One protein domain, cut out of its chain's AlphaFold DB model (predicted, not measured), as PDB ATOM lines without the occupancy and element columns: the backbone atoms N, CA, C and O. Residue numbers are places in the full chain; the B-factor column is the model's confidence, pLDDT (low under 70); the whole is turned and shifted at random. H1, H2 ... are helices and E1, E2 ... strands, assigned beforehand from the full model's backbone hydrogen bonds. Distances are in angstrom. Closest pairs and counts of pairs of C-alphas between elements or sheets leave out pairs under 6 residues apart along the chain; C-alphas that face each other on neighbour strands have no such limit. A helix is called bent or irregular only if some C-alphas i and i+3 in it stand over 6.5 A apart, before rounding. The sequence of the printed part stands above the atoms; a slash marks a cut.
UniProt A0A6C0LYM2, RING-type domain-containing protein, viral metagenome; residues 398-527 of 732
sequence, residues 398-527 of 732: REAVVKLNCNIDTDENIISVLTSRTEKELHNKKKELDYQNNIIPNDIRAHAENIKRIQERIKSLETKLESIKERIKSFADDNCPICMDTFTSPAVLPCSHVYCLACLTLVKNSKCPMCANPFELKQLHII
ATOM      1  N   ARG A 398     160.484  97.354 163.068       65.88
ATOM      2  CA  ARG A 398     161.121  97.555 161.754       65.88
ATOM      3  C   ARG A 398     161.024  96.319 160.859       65.88
ATOM      4  O   ARG A 398     160.583  96.432 159.720       65.88
ATOM      5  N   GLU A 399     161.392  95.141 161.363       65.12
ATOM      6  CA  GLU A 399     161.315  93.907 160.568       65.12
ATOM      7  C   GLU A 399     159.871  93.460 160.334       65.12
ATOM      8  O   GLU A 399     159.553  92.991 159.240       65.12
ATOM      9  N   ALA A 400     158.982  93.654 161.316       62.47
ATOM     10  CA  ALA A 400     157.557  93.378 161.153       62.47
ATOM     11  C   ALA A 400     156.961  94.182 159.991       62.47
ATOM     12  O   ALA A 400     156.213  93.643 159.178       62.47
ATOM     13  N   VAL A 401     157.334  95.456 159.879       56.44
ATOM     14  CA  VAL A 401     156.821  96.341 158.835       56.44
ATOM     15  C   VAL A 401     157.393  95.994 157.456       56.44
ATOM     16  O   VAL A 401     156.635  95.917 156.487       56.44
ATOM     17  N   VAL A 402     158.687  95.658 157.370       63.34
ATOM     18  CA  VAL A 402     159.291  95.108 156.139       63.34
ATOM     19  C   VAL A 402     158.559  93.838 155.694       63.34
ATOM     20  O   VAL A 402     158.268  93.664 154.513       63.34
ATOM     21  N   LYS A 403     158.211  92.956 156.638       59.22
ATOM     22  CA  LYS A 403     157.536  91.683 156.355       59.22
ATOM     23  C   LYS A 403     156.057  91.836 155.995       59.22
ATOM     24  O   LYS A 403     155.524  91.014 155.252       59.22
ATOM     25  N   LEU A 404     155.416  92.902 156.467       51.03
ATOM     26  CA  LEU A 404     154.082  93.319 156.032       51.03
ATOM     27  C   LEU A 404     154.068  93.958 154.643       51.03
ATOM     28  O   LEU A 404     152.987  94.217 154.116       51.03
ATOM     29  N   ASN A 405     155.240  94.177 154.035       47.81
ATOM     30  CA  ASN A 405     155.374  94.884 152.765       47.81
ATOM     31  C   ASN A 405     154.727  96.286 152.825       47.81
ATOM     32  O   ASN A 405     154.183  96.771 151.832       47.81
ATOM     33  N   CYS A 406     154.740  96.900 154.013       42.00
ATOM     34  CA  CYS A 406     154.269  98.257 154.249       42.00
ATOM     35  C   CYS A 406     155.487  99.182 154.198       42.00
ATOM     36  O   CYS A 406     156.441  99.002 154.952       42.00
ATOM     37  N   ASN A 407     155.480 100.158 153.294       42.09
ATOM     38  CA  ASN A 407     156.576 101.114 153.183       42.09
ATOM     39  C   ASN A 407     156.491 102.099 154.360       42.09
ATOM     40  O   ASN A 407     155.488 102.798 154.503       42.09
ATOM     41  N   ILE A 408     157.510 102.122 155.226       41.28
ATOM     42  CA  ILE A 408     157.678 103.183 156.231       41.28
ATOM     43  C   ILE A 408     158.305 104.359 155.504       41.28
ATOM     44  O   ILE A 408     159.469 104.285 155.112       41.28
ATOM     45  N   ASP A 409     157.544 105.430 155.341       47.22
ATOM     46  CA  ASP A 409     157.995 106.629 154.656       47.22
ATOM     47  C   ASP A 409     157.914 107.819 155.623       47.22
ATOM     48  O   ASP A 409     156.892 108.048 156.263       47.22
ATOM     49  N   THR A 410     159.016 108.561 155.750       52.03
ATOM     50  CA  THR A 410     159.087 109.867 156.426       52.03
ATOM     51  C   THR A 410     158.312 110.938 155.639       52.03
ATOM     52  O   THR A 410     157.983 110.719 154.470       52.03
ATOM     53  N   ASP A 411     158.065 112.116 156.229       47.44
ATOM     54  CA  ASP A 411     157.323 113.237 155.607       47.44
ATOM     55  C   ASP A 411     157.753 113.552 154.156       47.44
ATOM     56  O   ASP A 411     156.923 113.834 153.289       47.44
ATOM     57  N   GLU A 412     159.051 113.453 153.855       46.19
ATOM     58  CA  GLU A 412     159.604 113.700 152.516       46.19
ATOM     59  C   GLU A 412     159.406 112.516 151.549       46.19
ATOM     60  O   GLU A 412     159.160 112.714 150.353       46.19
ATOM     61  N   ASN A 413     159.437 111.280 152.057       48.38
ATOM     62  CA  ASN A 413     159.236 110.071 151.259       48.38
ATOM     63  C   ASN A 413     157.767 109.882 150.857       48.38
ATOM     64  O   ASN A 413     157.506 109.469 149.727       48.38
ATOM     65  N   ILE A 414     156.801 110.243 151.708       51.97
ATOM     66  CA  ILE A 414     155.362 110.096 151.415       51.97
ATOM     67  C   ILE A 414     154.952 110.928 150.200       51.97
ATOM     68  O   ILE A 414     154.213 110.447 149.335       51.97
ATOM     69  N   ILE A 415     155.468 112.159 150.102       53.75
ATOM     70  CA  ILE A 415     155.242 113.015 148.936       53.75
ATOM     71  C   ILE A 415     155.781 112.306 147.696       53.75
ATOM     72  O   ILE A 415     155.016 112.101 146.761       53.75
ATOM     73  N   SER A 416     157.039 111.852 147.719       50.47
ATOM     74  CA  SER A 416     157.661 111.163 146.580       50.47
ATOM     75  C   SER A 416     156.906 109.903 146.148       50.47
ATOM     76  O   SER A 416     156.761 109.646 144.956       50.47
ATOM     77  N   VAL A 417     156.361 109.127 147.088       51.69
ATOM     78  CA  VAL A 417     155.660 107.874 146.790       51.69
ATOM     79  C   VAL A 417     154.296 108.162 146.167       51.69
ATOM     80  O   VAL A 417     153.968 107.584 145.126       51.69
ATOM     81  N   LEU A 418     153.544 109.120 146.721       53.06
ATOM     82  CA  LEU A 418     152.243 109.543 146.194       53.06
ATOM     83  C   LEU A 418     152.361 110.333 144.878       53.06
ATOM     84  O   LEU A 418     151.448 110.281 144.048       53.06
ATOM     85  N   THR A 419     153.479 111.029 144.643       60.59
ATOM     86  CA  THR A 419     153.721 111.788 143.406       60.59
ATOM     87  C   THR A 419     154.456 110.990 142.331       60.59
ATOM     88  O   THR A 419     154.266 111.305 141.158       60.59
ATOM     89  N   SER A 420     155.182 109.914 142.660       57.88
ATOM     90  CA  SER A 420     156.047 109.146 141.737       57.88
ATOM     91  C   SER A 420     155.369 108.729 140.427       57.88
ATOM     92  O   SER A 420     155.926 108.879 139.336       57.88
ATOM     93  N   ARG A 421     154.137 108.212 140.502       61.94
ATOM     94  CA  ARG A 421     153.367 107.792 139.322       61.94
ATOM     95  C   ARG A 421     152.980 108.989 138.450       61.94
ATOM     96  O   ARG A 421     153.100 108.913 137.229       61.94
ATOM     97  N   THR A 422     152.551 110.078 139.082       67.94
ATOM     98  CA  THR A 422     152.178 111.340 138.424       67.94
ATOM     99  C   THR A 422     153.400 112.019 137.800       67.94
ATOM    100  O   THR A 422     153.325 112.479 136.666       67.94
ATOM    101  N   GLU A 423     154.545 112.012 138.486       72.50
ATOM    102  CA  GLU A 423     155.834 112.532 138.008       72.50
ATOM    103  C   GLU A 423     156.350 111.748 136.803       72.50
ATOM    104  O   GLU A 423     156.788 112.337 135.816       72.50
ATOM    105  N   LYS A 424     156.233 110.415 136.833       73.62
ATOM    106  CA  LYS A 424     156.601 109.556 135.702       73.62
ATOM    107  C   LYS A 424     155.702 109.793 134.486       73.62
ATOM    108  O   LYS A 424     156.200 109.846 133.363       73.62
ATOM    109  N   GLU A 425     154.393 109.959 134.689       76.88
ATOM    110  CA  GLU A 425     153.455 110.304 133.609       76.88
ATOM    111  C   GLU A 425     153.754 111.697 133.036       76.88
ATOM    112  O   GLU A 425     153.799 111.863 131.816       76.88
ATOM    113  N   LEU A 426     154.038 112.673 133.901       85.31
ATOM    114  CA  LEU A 426     154.424 114.029 133.518       85.31
ATOM    115  C   LEU A 426     155.722 114.035 132.698       85.31
ATOM    116  O   LEU A 426     155.782 114.676 131.650       85.31
ATOM    117  N   HIS A 427     156.740 113.287 133.132       84.19
ATOM    118  CA  HIS A 427     158.009 113.135 132.415       84.19
ATOM    119  C   HIS A 427     157.813 112.523 131.026       84.19
ATOM    120  O   HIS A 427     158.333 113.037 130.036       84.19
ATOM    121  N   ASN A 428     157.006 111.463 130.933       86.44
ATOM    122  CA  ASN A 428     156.688 110.821 129.659       86.44
ATOM    123  C   ASN A 428     155.950 111.774 128.713       86.44
ATOM    124  O   ASN A 428     156.303 111.856 127.540       86.44
ATOM    125  N   LYS A 429     154.971 112.537 129.218       87.25
ATOM    126  CA  LYS A 429     154.230 113.517 128.414       87.25
ATOM    127  C   LYS A 429     155.093 114.702 127.979       87.25
ATOM    128  O   LYS A 429     154.936 115.166 126.855       87.25
ATOM    129  N   LYS A 430     156.043 115.151 128.807       89.56
ATOM    130  CA  LYS A 430     157.037 116.172 128.425       89.56
ATOM    131  C   LYS A 430     157.967 115.674 127.316       89.56
ATOM    132  O   LYS A 430     158.196 116.407 126.361       89.56
ATOM    133  N   LYS A 431     158.429 114.420 127.386       88.94
ATOM    134  CA  LYS A 431     159.186 113.782 126.291       88.94
ATOM    135  C   LYS A 431     158.358 113.601 125.021       88.94
ATOM    136  O   LYS A 431     158.880 113.764 123.928       88.94
ATOM    137  N   GLU A 432     157.079 113.263 125.154       88.31
ATOM    138  CA  GLU A 432     156.157 113.152 124.019       88.31
ATOM    139  C   GLU A 432     155.952 114.512 123.340       88.31
ATOM    140  O   GLU A 432     156.000 114.586 122.118       88.31
ATOM    141  N   LEU A 433     155.796 115.591 124.116       90.31
ATOM    142  CA  LEU A 433     155.721 116.956 123.593       90.31
ATOM    143  C   LEU A 433     157.011 117.356 122.862       90.31
ATOM    144  O   LEU A 433     156.943 117.890 121.761       90.31
ATOM    145  N   ASP A 434     158.169 117.071 123.458       88.12
ATOM    146  CA  ASP A 434     159.480 117.328 122.852       88.12
ATOM    147  C   ASP A 434     159.658 116.554 121.537       88.12
ATOM    148  O   ASP A 434     160.062 117.116 120.524       88.12
ATOM    149  N   TYR A 435     159.253 115.283 121.504       87.88
ATOM    150  CA  TYR A 435     159.249 114.485 120.282       87.88
ATOM    151  C   TYR A 435     158.353 115.100 119.200       87.88
ATOM    152  O   TYR A 435     158.807 115.280 118.076       87.88
ATOM    153  N   GLN A 436     157.111 115.472 119.534       85.62
ATOM    154  CA  GLN A 436     156.197 116.092 118.568       85.62
ATOM    155  C   GLN A 436     156.746 117.422 118.033       85.62
ATOM    156  O   GLN A 436     156.685 117.650 116.831       85.62
ATOM    157  N   ASN A 437     157.358 118.251 118.883       84.56
ATOM    158  CA  ASN A 437     157.960 119.522 118.468       84.56
ATOM    159  C   ASN A 437     159.157 119.358 117.511       84.56
ATOM    160  O   ASN A 437     159.476 120.291 116.779       84.56
ATOM    161  N   ASN A 438     159.816 118.194 117.514       83.88
ATOM    162  CA  ASN A 438     161.007 117.909 116.708       83.88
ATOM    163  C   ASN A 438     160.706 117.145 115.401       83.88
ATOM    164  O   ASN A 438     161.632 116.766 114.682       83.88
ATOM    165  N   ILE A 439     159.432 116.902 115.072       85.12
ATOM    166  CA  ILE A 439     159.007 116.206 113.846       85.12
ATOM    167  C   ILE A 439     158.492 117.212 112.820       85.12
ATOM    168  O   ILE A 439     157.895 118.224 113.168       85.12
ATOM    169  N   ILE A 440     158.671 116.904 111.533       78.81
ATOM    170  CA  ILE A 440     158.033 117.626 110.428       78.81
ATOM    171  C   ILE A 440     156.669 116.963 110.153       78.81
ATOM    172  O   ILE A 440     156.642 115.823 109.682       78.81
ATOM    173  N   PRO A 441     155.531 117.609 110.472       79.62
ATOM    174  CA  PRO A 441     154.220 116.977 110.359       79.62
ATOM    175  C   PRO A 441     153.693 116.966 108.918       79.62
ATOM    176  O   PRO A 441     153.753 117.972 108.214       79.62
ATOM    177  N   ASN A 442     153.082 115.847 108.511       75.69
ATOM    178  CA  ASN A 442     152.375 115.729 107.226       75.69
ATOM    179  C   ASN A 442     151.038 116.507 107.198       75.69
ATOM    180  O   ASN A 442     150.600 116.917 106.128       75.69
ATOM    181  N   ASP A 443     150.397 116.720 108.357       85.00
ATOM    182  CA  ASP A 443     149.183 117.537 108.530       85.00
ATOM    183  C   ASP A 443     149.382 118.526 109.688       85.00
ATOM    184  O   ASP A 443     149.417 118.151 110.864       85.00
ATOM    185  N   ILE A 444     149.511 119.808 109.339       83.25
ATOM    186  CA  ILE A 444     149.814 120.899 110.272       83.25
ATOM    187  C   ILE A 444     148.680 121.109 111.288       83.25
ATOM    188  O   ILE A 444     148.949 121.404 112.454       83.25
ATOM    189  N   ARG A 445     147.409 120.949 110.885       82.38
ATOM    190  CA  ARG A 445     146.261 121.212 111.772       82.38
ATOM    191  C   ARG A 445     146.087 120.091 112.789       82.38
ATOM    192  O   ARG A 445     145.979 120.371 113.982       82.38
ATOM    193  N   ALA A 446     146.131 118.839 112.335       79.62
ATOM    194  CA  ALA A 446     146.038 117.679 113.222       79.62
ATOM    195  C   ALA A 446     147.211 117.626 114.217       79.62
ATOM    196  O   ALA A 446     147.039 117.280 115.388       79.62
ATOM    197  N   HIS A 447     148.410 118.018 113.776       84.38
ATOM    198  CA  HIS A 447     149.582 118.095 114.641       84.38
ATOM    199  C   HIS A 447     149.454 119.189 115.713       84.38
ATOM    200  O   HIS A 447     149.719 118.927 116.887       84.38
ATOM    201  N   ALA A 448     148.963 120.378 115.346       83.81
ATOM    202  CA  ALA A 448     148.712 121.460 116.298       83.81
ATOM    203  C   ALA A 448     147.663 121.081 117.364       83.81
ATOM    204  O   ALA A 448     147.844 121.385 118.545       83.81
ATOM    205  N   GLU A 449     146.594 120.371 116.986       86.25
ATOM    206  CA  GLU A 449     145.602 119.863 117.945       86.25
ATOM    207  C   GLU A 449     146.186 118.816 118.901       86.25
ATOM    208  O   GLU A 449     145.896 118.838 120.100       86.25
ATOM    209  N   ASN A 450     147.038 117.918 118.401       84.56
ATOM    210  CA  ASN A 450     147.710 116.922 119.233       84.56
ATOM    211  C   ASN A 450     148.673 117.570 120.236       84.56
ATOM    212  O   ASN A 450     148.635 117.224 121.418       84.56
ATOM    213  N   ILE A 451     149.473 118.552 119.804       88.19
ATOM    214  CA  ILE A 451     150.337 119.339 120.697       88.19
ATOM    215  C   ILE A 451     149.501 120.008 121.792       88.19
ATOM    216  O   ILE A 451     149.831 119.889 122.974       88.19
ATOM    217  N   LYS A 452     148.383 120.642 121.421       89.69
ATOM    218  CA  LYS A 452     147.485 121.300 122.376       89.69
ATOM    219  C   LYS A 452     146.941 120.321 123.424       89.69
ATOM    220  O   LYS A 452     147.001 120.614 124.616       89.69
ATOM    221  N   ARG A 453     146.494 119.126 123.015       88.75
ATOM    222  CA  ARG A 453     146.027 118.075 123.944       88.75
ATOM    223  C   ARG A 453     147.125 117.606 124.900       88.75
ATOM    224  O   ARG A 453     146.863 117.398 126.084       88.75
ATOM    225  N   ILE A 454     148.355 117.438 124.406       86.94
ATOM    226  CA  ILE A 454     149.499 117.041 125.240       86.94
ATOM    227  C   ILE A 454     149.818 118.145 126.259       86.94
ATOM    228  O   ILE A 454     149.996 117.844 127.440       86.94
ATOM    229  N   GLN A 455     149.815 119.416 125.844       90.38
ATOM    230  CA  GLN A 455     150.036 120.569 126.727       90.38
ATOM    231  C   GLN A 455     148.951 120.701 127.808       90.38
ATOM    232  O   GLN A 455     149.270 120.890 128.982       90.38
ATOM    233  N   GLU A 456     147.675 120.544 127.450       89.19
ATOM    234  CA  GLU A 456     146.559 120.548 128.407       89.19
ATOM    235  C   GLU A 456     146.693 119.414 129.434       89.19
ATOM    236  O   GLU A 456     146.468 119.614 130.634       89.19
ATOM    237  N   ARG A 457     147.134 118.230 128.991       85.00
ATOM    238  CA  ARG A 457     147.381 117.093 129.882       85.00
ATOM    239  C   ARG A 457     148.558 117.340 130.827       85.00
ATOM    240  O   ARG A 457     148.433 117.023 132.008       85.00
ATOM    241  N   ILE A 458     149.656 117.923 130.341       88.88
ATOM    242  CA  ILE A 458     150.808 118.332 131.166       88.88
ATOM    243  C   ILE A 458     150.350 119.309 132.251       88.88
ATOM    244  O   ILE A 458     150.581 119.055 133.431       88.88
ATOM    245  N   LYS A 459     149.610 120.359 131.874       88.06
ATOM    246  CA  LYS A 459     149.095 121.366 132.812       88.06
ATOM    247  C   LYS A 459     148.188 120.754 133.887       88.06
ATOM    248  O   LYS A 459     148.291 121.098 135.065       88.06
ATOM    249  N   SER A 460     147.320 119.815 133.503       79.88
ATOM    250  CA  SER A 460     146.468 119.069 134.442       79.88
ATOM    251  C   SER A 460     147.284 118.232 135.435       79.88
ATOM    252  O   SER A 460     146.964 118.218 136.625       79.88
ATOM    253  N   LEU A 461     148.336 117.553 134.966       74.50
ATOM    254  CA  LEU A 461     149.214 116.742 135.812       74.50
ATOM    255  C   LEU A 461     150.034 117.608 136.778       74.50
ATOM    256  O   LEU A 461     150.118 117.255 137.950       74.50
ATOM    257  N   GLU A 462     150.562 118.750 136.329       81.81
ATOM    258  CA  GLU A 462     151.285 119.711 137.181       81.81
ATOM    259  C   GLU A 462     150.383 120.270 138.288       81.81
ATOM    260  O   GLU A 462     150.747 120.225 139.460       81.81
ATOM    261  N   THR A 463     149.161 120.681 137.941       75.69
ATOM    262  CA  THR A 463     148.177 121.195 138.913       75.69
ATOM    263  C   THR A 463     147.812 120.138 139.964       75.69
ATOM    264  O   THR A 463     147.681 120.433 141.150       75.69
ATOM    265  N   LYS A 464     147.665 118.875 139.541       69.62
ATOM    266  CA  LYS A 464     147.361 117.757 140.444       69.62
ATOM    267  C   LYS A 464     148.519 117.466 141.401       69.62
ATOM    268  O   LYS A 464     148.280 117.141 142.559       69.62
ATOM    269  N   LEU A 465     149.753 117.574 140.917       71.00
ATOM    270  CA  LEU A 465     150.969 117.338 141.691       71.00
ATOM    271  C   LEU A 465     151.150 118.421 142.765       71.00
ATOM    272  O   LEU A 465     151.419 118.090 143.919       71.00
ATOM    273  N   GLU A 466     150.907 119.685 142.413       73.31
ATOM    274  CA  GLU A 466     150.963 120.803 143.361       73.31
ATOM    275  C   GLU A 466     149.891 120.674 144.452       73.31
ATOM    276  O   GLU A 466     150.199 120.748 145.638       73.31
ATOM    277  N   SER A 467     148.656 120.319 144.075       70.00
ATOM    278  CA  SER A 467     147.566 120.106 145.037       70.00
ATOM    279  C   SER A 467     147.846 118.976 146.040       70.00
ATOM    280  O   SER A 467     147.440 119.068 147.197       70.00
ATOM    281  N   ILE A 468     148.533 117.906 145.620       65.44
ATOM    282  CA  ILE A 468     148.934 116.810 146.519       65.44
ATOM    283  C   ILE A 468     150.026 117.286 147.485       65.44
ATOM    284  O   ILE A 468     149.957 116.992 148.677       65.44
ATOM    285  N   LYS A 469     151.010 118.047 146.986       66.38
ATOM    286  CA  LYS A 469     152.103 118.602 147.796       66.38
ATOM    287  C   LYS A 469     151.603 119.581 148.853       66.38
ATOM    288  O   LYS A 469     152.060 119.506 149.987       66.38
ATOM    289  N   GLU A 470     150.673 120.464 148.501       68.44
ATOM    290  CA  GLU A 470     150.086 121.418 149.446       68.44
ATOM    291  C   GLU A 470     149.324 120.700 150.566       68.44
ATOM    292  O   GLU A 470     149.604 120.950 151.734       68.44
ATOM    293  N   ARG A 471     148.459 119.729 150.236       65.81
ATOM    294  CA  ARG A 471     147.667 118.977 151.232       65.81
ATOM    295  C   ARG A 471     148.515 118.187 152.228       65.81
ATOM    296  O   ARG A 471     148.118 118.032 153.376       65.81
ATOM    297  N   ILE A 472     149.669 117.676 151.800       64.06
ATOM    298  CA  ILE A 472     150.590 116.929 152.673       64.06
ATOM    299  C   ILE A 472     151.498 117.876 153.474       64.06
ATOM    300  O   ILE A 472     152.009 117.502 154.518       64.06
ATOM    301  N   LYS A 473     151.699 119.122 153.042       66.12
ATOM    302  CA  LYS A 473     152.438 120.103 153.850       66.12
ATOM    303  C   LYS A 473     151.553 120.802 154.880       66.12
ATOM    304  O   LYS A 473     152.059 121.186 155.926       66.12
ATOM    305  N   SER A 474     150.258 120.952 154.598       63.62
ATOM    306  CA  SER A 474     149.317 121.675 155.460       63.62
ATOM    307  C   SER A 474     148.548 120.800 156.455       63.62
ATOM    308  O   SER A 474     147.908 121.351 157.342       63.62
ATOM    309  N   PHE A 475     148.590 119.459 156.362       66.88
ATOM    310  CA  PHE A 475     147.760 118.609 157.240       66.88
ATOM    311  C   PHE A 475     148.128 118.710 158.730       66.88
ATOM    312  O   PHE A 475     147.314 118.349 159.573       66.88
ATOM    313  N   ALA A 476     149.340 119.170 159.061       58.25
ATOM    314  CA  ALA A 476     149.759 119.397 160.444       58.25
ATOM    315  C   ALA A 476     148.939 120.501 161.140       58.25
ATOM    316  O   ALA A 476     148.831 120.486 162.365       58.25
ATOM    317  N   ASP A 477     148.344 121.407 160.357       62.62
ATOM    318  CA  ASP A 477     147.491 122.504 160.820       62.62
ATOM    319  C   ASP A 477     145.983 122.183 160.686       62.62
ATOM    320  O   ASP A 477     145.143 122.996 161.071       62.62
ATOM    321  N   ASP A 478     145.630 120.999 160.166       70.38
ATOM    322  CA  ASP A 478     144.249 120.544 159.964       70.38
ATOM    323  C   ASP A 478     143.794 119.540 161.043       70.38
ATOM    324  O   ASP A 478     144.592 118.869 161.703       70.38
ATOM    325  N   ASN A 479     142.473 119.380 161.179       78.81
ATOM    326  CA  ASN A 479     141.851 118.352 162.021       78.81
ATOM    327  C   ASN A 479     141.373 117.155 161.189       78.81
ATOM    328  O   ASN A 479     140.998 117.278 160.020       78.81
ATOM    329  N   CYS A 480     141.300 115.980 161.815       78.94
ATOM    330  CA  CYS A 480     140.769 114.789 161.169       78.94
ATOM    331  C   CYS A 480     139.281 114.966 160.810       78.94
ATOM    332  O   CYS A 480     138.471 115.210 161.702       78.94
ATOM    333  N   PRO A 481     138.854 114.725 159.552       78.19
ATOM    334  CA  PRO A 481     137.457 114.922 159.148       78.19
ATOM    335  C   PRO A 481     136.439 113.966 159.792       78.19
ATOM    336  O   PRO A 481     135.238 114.153 159.621       78.19
ATOM    337  N   ILE A 482     136.900 112.909 160.473       78.94
ATOM    338  CA  ILE A 482     136.033 111.906 161.111       78.94
ATOM    339  C   ILE A 482     135.874 112.194 162.606       78.94
ATOM    340  O   ILE A 482     134.745 112.258 163.082       78.94
ATOM    341  N   CYS A 483     136.975 112.372 163.347       77.50
ATOM    342  CA  CYS A 483     136.909 112.664 164.785       77.50
ATOM    343  C   CYS A 483     136.906 114.160 165.121       77.50
ATOM    344  O   CYS A 483     136.681 114.502 166.274       77.50
ATOM    345  N   MET A 484     137.134 115.036 164.136       78.19
ATOM    346  CA  MET A 484     137.217 116.497 164.287       78.19
ATOM    347  C   MET A 484     138.291 116.976 165.278       78.19
ATOM    348  O   MET A 484     138.233 118.106 165.755       78.19
ATOM    349  N   ASP A 485     139.288 116.134 165.544       74.38
ATOM    350  CA  ASP A 485     140.388 116.375 166.481       74.38
ATOM    351  C   ASP A 485     141.737 116.293 165.748       74.38
ATOM    352  O   ASP A 485     141.809 115.875 164.586       74.38
ATOM    353  N   THR A 486     142.811 116.669 166.431       73.12
ATOM    354  CA  THR A 486     144.192 116.530 165.970       73.12
ATOM    355  C   THR A 486     144.516 115.085 165.578       73.12
ATOM    356  O   THR A 486     144.034 114.111 166.168       73.12
ATOM    357  N   PHE A 487     145.333 114.921 164.537       69.31
ATOM    358  CA  PHE A 487     145.610 113.598 163.986       69.31
ATOM    359  C   PHE A 487     146.385 112.708 164.968       69.31
ATOM    360  O   PHE A 487     147.523 112.995 165.336       69.31
ATOM    361  N   THR A 488     145.789 111.569 165.326       63.97
ATOM    362  CA  THR A 488     146.438 110.494 166.089       63.97
ATOM    363  C   THR A 488     146.765 109.344 165.135       63.97
ATOM    364  O   THR A 488     145.850 108.728 164.583       63.97
ATOM    365  N   SER A 489     148.057 109.075 164.916       61.09
ATOM    366  CA  SER A 489     148.561 108.133 163.896       61.09
ATOM    367  C   SER A 489     147.943 108.400 162.508       61.09
ATOM    368  O   SER A 489     147.053 107.657 162.072       61.09
ATOM    369  N   PRO A 490     148.356 109.492 161.831       73.50
ATOM    370  CA  PRO A 490     147.784 109.906 160.555       73.50
ATOM    371  C   PRO A 490     147.999 108.835 159.481       73.50
ATOM    372  O   PRO A 490     149.104 108.335 159.295       73.50
ATOM    373  N   ALA A 491     146.945 108.500 158.750       74.19
ATOM    374  CA  ALA A 491     146.956 107.582 157.624       74.19
ATOM    375  C   ALA A 491     146.493 108.315 156.360       74.19
ATOM    376  O   ALA A 491     145.428 108.942 156.334       74.19
ATOM    377  N   VAL A 492     147.296 108.218 155.304       79.00
ATOM    378  CA  VAL A 492     147.066 108.832 153.998       79.00
ATOM    379  C   VAL A 492     146.526 107.785 153.034       79.00
ATOM    380  O   VAL A 492     147.121 106.726 152.823       79.00
ATOM    381  N   LEU A 493     145.378 108.096 152.433       77.31
ATOM    382  CA  LEU A 493     144.780 107.290 151.372       77.31
ATOM    383  C   LEU A 493     145.446 107.559 150.009       77.31
ATOM    384  O   LEU A 493     145.967 108.653 149.790       77.31
ATOM    385  N   PRO A 494     145.284 106.668 149.010       68.88
ATOM    386  CA  PRO A 494     145.754 106.896 147.632       68.88
ATOM    387  C   PRO A 494     145.174 108.143 146.953       68.88
ATOM    388  O   PRO A 494     145.718 108.654 145.978       68.88
ATOM    389  N   CYS A 495     144.034 108.628 147.450       70.88
ATOM    390  CA  CYS A 495     143.406 109.872 147.010       70.88
ATOM    391  C   CYS A 495     143.944 111.125 147.729       70.88
ATOM    392  O   CYS A 495     143.381 112.204 147.549       70.88
ATOM    393  N   SER A 496     144.999 110.969 148.535       67.75
ATOM    394  CA  SER A 496     145.701 112.022 149.278       67.75
ATOM    395  C   SER A 496     144.865 112.723 150.355       67.75
ATOM    396  O   SER A 496     145.177 113.845 150.738       67.75
ATOM    397  N   HIS A 497     143.804 112.079 150.849       77.94
ATOM    398  CA  HIS A 497     143.091 112.527 152.049       77.94
ATOM    399  C   HIS A 497     143.678 111.852 153.290       77.94
ATOM    400  O   HIS A 497     144.008 110.662 153.247       77.94
ATOM    401  N   VAL A 498     143.780 112.619 154.376       78.06
ATOM    402  CA  VAL A 498     144.406 112.210 155.638       78.06
ATOM    403  C   VAL A 498     143.336 112.010 156.710       78.06
ATOM    404  O   VAL A 498     142.400 112.800 156.830       78.06
ATOM    405  N   TYR A 499     143.476 110.945 157.492       82.06
ATOM    406  CA  TYR A 499     142.580 110.585 158.593       82.06
ATOM    407  C   TYR A 499     143.377 109.943 159.727       82.06
ATOM    408  O   TYR A 499     144.460 109.421 159.490       82.06
ATOM    409  N   CYS A 500     142.843 109.894 160.947       77.44
ATOM    410  CA  CYS A 500     143.401 109.004 161.967       77.44
ATOM    411  C   CYS A 500     143.223 107.545 161.519       77.44
ATOM    412  O   CYS A 500     142.147 107.176 161.035       77.44
ATOM    413  N   LEU A 501     144.227 106.692 161.736       70.38
ATOM    414  CA  LEU A 501     144.140 105.264 161.405       70.38
ATOM    415  C   LEU A 501     142.898 104.606 162.035       70.38
ATOM    416  O   LEU A 501     142.150 103.906 161.357       70.38
ATOM    417  N   ALA A 502     142.628 104.915 163.307       65.06
ATOM    418  CA  ALA A 502     141.451 104.434 164.035       65.06
ATOM    419  C   ALA A 502     140.117 104.966 163.482       65.06
ATOM    420  O   ALA A 502     139.074 104.356 163.677       65.06
ATOM    421  N   CYS A 503     140.126 106.104 162.790       72.75
ATOM    422  CA  CYS A 503     138.924 106.640 162.163       72.75
ATOM    423  C   CYS A 503     138.613 105.938 160.835       72.75
ATOM    424  O   CYS A 503     137.447 105.718 160.517       72.75
ATOM    425  N   LEU A 504     139.636 105.543 160.069       73.88
ATOM    426  CA  LEU A 504     139.445 104.811 158.812       73.88
ATOM    427  C   LEU A 504     138.885 103.404 159.018       73.88
ATOM    428  O   LEU A 504     138.129 102.930 158.172       73.88
ATOM    429  N   THR A 505     139.193 102.749 160.139       65.50
ATOM    430  CA  THR A 505     138.657 101.414 160.453       65.50
ATOM    431  C   THR A 505     137.146 101.418 160.705       65.50
ATOM    432  O   THR A 505     136.501 100.382 160.567       65.50
ATOM    433  N   LEU A 506     136.550 102.579 161.002       67.94
ATOM    434  CA  LEU A 506     135.101 102.739 161.156       67.94
ATOM    435  C   LEU A 506     134.360 102.815 159.805       67.94
ATOM    436  O   LEU A 506     133.131 102.720 159.757       67.94
ATOM    437  N   VAL A 507     135.083 102.968 158.689       71.69
ATOM    438  CA  VAL A 507     134.505 103.133 157.350       71.69
ATOM    439  C   VAL A 507     134.223 101.767 156.711       71.69
ATOM    440  O   VAL A 507     135.090 101.145 156.105       71.69
ATOM    441  N   LYS A 508     132.965 101.313 156.788       58.59
ATOM    442  CA  LYS A 508     132.539  99.957 156.374       58.59
ATOM    443  C   LYS A 508     132.664  99.624 154.877       58.59
ATOM    444  O   LYS A 508     132.652  98.452 154.526       58.59
ATOM    445  N   ASN A 509     132.764 100.623 153.998       71.12
ATOM    446  CA  ASN A 509     132.667 100.426 152.541       71.12
ATOM    447  C   ASN A 509     134.000 100.578 151.790       71.12
ATOM    448  O   ASN A 509     133.974 100.644 150.561       71.12
ATOM    449  N   SER A 510     135.134 100.693 152.496       75.31
ATOM    450  CA  SER A 510     136.467 100.916 151.901       75.31
ATOM    451  C   SER A 510     136.482 102.019 150.833       75.31
ATOM    452  O   SER A 510     137.156 101.927 149.809       75.31
ATOM    453  N   LYS A 511     135.678 103.067 151.048       82.38
ATOM    454  CA  LYS A 511     135.577 104.256 150.199       82.38
ATOM    455  C   LYS A 511     135.985 105.467 151.013       82.38
ATOM    456  O   LYS A 511     135.556 105.607 152.153       82.38
ATOM    457  N   CYS A 512     136.788 106.342 150.427       81.94
ATOM    458  CA  CYS A 512     137.210 107.584 151.057       81.94
ATOM    459  C   CYS A 512     135.986 108.427 151.470       81.94
ATOM    460  O   CYS A 512     135.181 108.755 150.598       81.94
ATOM    461  N   PRO A 513     135.845 108.830 152.744       81.00
ATOM    462  CA  PRO A 513     134.723 109.663 153.186       81.00
ATOM    463  C   PRO A 513     134.629 111.032 152.498       81.00
ATOM    464  O   PRO A 513     133.537 111.574 152.383       81.00
ATOM    465  N   MET A 514     135.750 111.579 152.017       79.38
ATOM    466  CA  MET A 514     135.787 112.903 151.378       79.38
ATOM    467  C   MET A 514     135.503 112.870 149.874       79.38
ATOM    468  O   MET A 514     134.964 113.829 149.332       79.38
ATOM    469  N   CYS A 515     135.868 111.793 149.170       79.38
ATOM    470  CA  CYS A 515     135.748 111.745 147.705       79.38
ATOM    471  C   CYS A 515     135.145 110.456 147.139       79.38
ATOM    472  O   CYS A 515     135.120 110.280 145.926       79.38
ATOM    473  N   ALA A 516     134.693 109.541 147.997       79.12
ATOM    474  CA  ALA A 516     134.102 108.246 147.657       79.12
ATOM    475  C   ALA A 516     134.986 107.288 146.829       79.12
ATOM    476  O   ALA A 516     134.519 106.211 146.450       79.12
ATOM    477  N   ASN A 517     136.260 107.627 146.589       77.38
ATOM    478  CA  ASN A 517     137.197 106.750 145.889       77.38
ATOM    479  C   ASN A 517     137.431 105.456 146.685       77.38
ATOM    480  O   ASN A 517     137.701 105.538 147.888       77.38
ATOM    481  N   PRO A 518     137.358 104.278 146.042       77.50
ATOM    482  CA  PRO A 518     137.662 103.016 146.696       77.50
ATOM    483  C   PRO A 518     139.149 102.939 147.055       77.50
ATOM    484  O   PRO A 518     139.997 103.478 146.342       77.50
ATOM    485  N   PHE A 519     139.463 102.256 148.149       74.31
ATOM    486  CA  PHE A 519     140.830 101.989 148.575       74.31
ATOM    487  C   PHE A 519     140.954 100.581 149.156       74.31
ATOM    488  O   PHE A 519     139.996 100.023 149.685       74.31
ATOM    489  N   GLU A 520     142.153 100.015 149.081       66.56
ATOM    490  CA  GLU A 520     142.499  98.778 149.779       66.56
ATOM    491  C   GLU A 520     143.409  99.092 150.966       66.56
ATOM    492  O   GLU A 520     144.251  99.986 150.889       66.56
ATOM    493  N   LEU A 521     143.292  98.319 152.052       61.19
ATOM    494  CA  LEU A 521     144.108  98.493 153.263       61.19
ATOM    495  C   LEU A 521     145.620  98.425 152.979       61.19
ATOM    496  O   LEU A 521     146.407  99.080 153.651       61.19
ATOM    497  N   LYS A 522     146.018  97.682 151.940       57.78
ATOM    498  CA  LYS A 522     147.412  97.543 151.487       57.78
ATOM    499  C   LYS A 522     147.997  98.821 150.870       57.78
ATOM    500  O   LYS A 522     149.192  98.870 150.621       57.78
ATOM    501  N   GLN A 523     147.161  99.812 150.570       63.22
ATOM    502  CA  GLN A 523     147.545 101.060 149.900       63.22
ATOM    503  C   GLN A 523     147.527 102.263 150.861       63.22
ATOM    504  O   GLN A 523     147.534 103.410 150.418       63.22
ATOM    505  N   LEU A 524     147.432 102.002 152.167       68.00
ATOM    506  CA  LEU A 524     147.485 103.021 153.208       68.00
ATOM    507  C   LEU A 524     148.940 103.355 153.541       68.00
ATOM    508  O   LEU A 524     149.745 102.453 153.763       68.00
ATOM    509  N   HIS A 525     149.246 104.646 153.635       64.38
ATOM    510  CA  HIS A 525     150.538 105.139 154.112       64.38
ATOM    511  C   HIS A 525     150.348 105.747 155.504       64.38
ATOM    512  O   HIS A 525     149.527 106.646 155.660       64.38
ATOM    513  N   ILE A 526     151.056 105.253 156.520       65.56
ATOM    514  CA  ILE A 526     150.969 105.775 157.895       65.56
ATOM    515  C   ILE A 526     152.122 106.756 158.110       65.56
ATOM    516  O   ILE A 526     153.267 106.420 157.821       65.56
ATOM    517  N   ILE A 527     151.809 107.948 158.611       62.09
ATOM    518  CA  ILE A 527     152.781 108.980 158.973       62.09
ATOM    519  C   ILE A 527     153.245 108.717 160.407       62.09
ATOM    520  O   ILE A 527     152.426 108.692 161.329       62.09
TER     521      ILE A 527
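Overview. This is residues 398 to 527 of the 732 residues of the protein "RING-type domain-containing protein" of viral metagenome (UniProt A0A6C0LYM2). A long helical hairpin, the bent helix H2 running back along the longer H3, has a small loop-rich head at the end where H3 finishes; there the strand hairpin E1 and E2 and the short H4 sit among long unnamed stretches. Short H1 is apart from the other named elements. The 130 printed residues hold H1, H2, H3, E1, E2 and H4 in that order, mostly helix, with E1 and E2 an antiparallel sheet. The whole is loose, with a radius of gyration of the C-alphas of 19.2 A, and elongated, spanning 59 by 33 by 28 A.

Along the chain. Find C-alpha 398 at (161.121, 97.555, 161.754), where H1, residues 398 to 403, begins. H2, residues 411 to 437, was assigned as one helix by its hydrogen bonds but is bent: C-alphas 418 and 421 are 7.2 A apart. Its arms are H2a, 411 to 418, and H2b, 421 to 437, 24.4 A long. H3, 444 to 477, runs 50.6 A from (149.814, 120.899, 110.272), irregular where C-alphas 473 and 476 are 7.2 A apart. E1 is 490 to 492, E2 498 to 500, H4 501 to 504.

Arrangement. H2b and H3 form a hairpin and touch, closest at the C-alphas of Leu 426 and Ile 458, 6.1 A, at a shallow tilt of 25 degrees, opposite ways. H2a touches H3 residues 468 to 472 alone, closest at C-alphas 415 and 469, 6.5 A. Look at N 491 and O 499, 2.8 A, across the hairpin E1 and E2; residues 525 to 526 pair antiparallel with 491 to 492. O i to N i+4 pairs are all within hydrogen-bond range in H1 and H2b, 3 of 4 in H2a and 28 of 30 in H3; H4 is too short for one.

Size, cuts and confidence. C-alphas 442 and 485 are farthest apart, 60.5 A. The printed part has no cut; the link H3 to E1 is long. Mean pLDDT of the printed part is 71.9, with 53 residues under 70, among them 398 to 422.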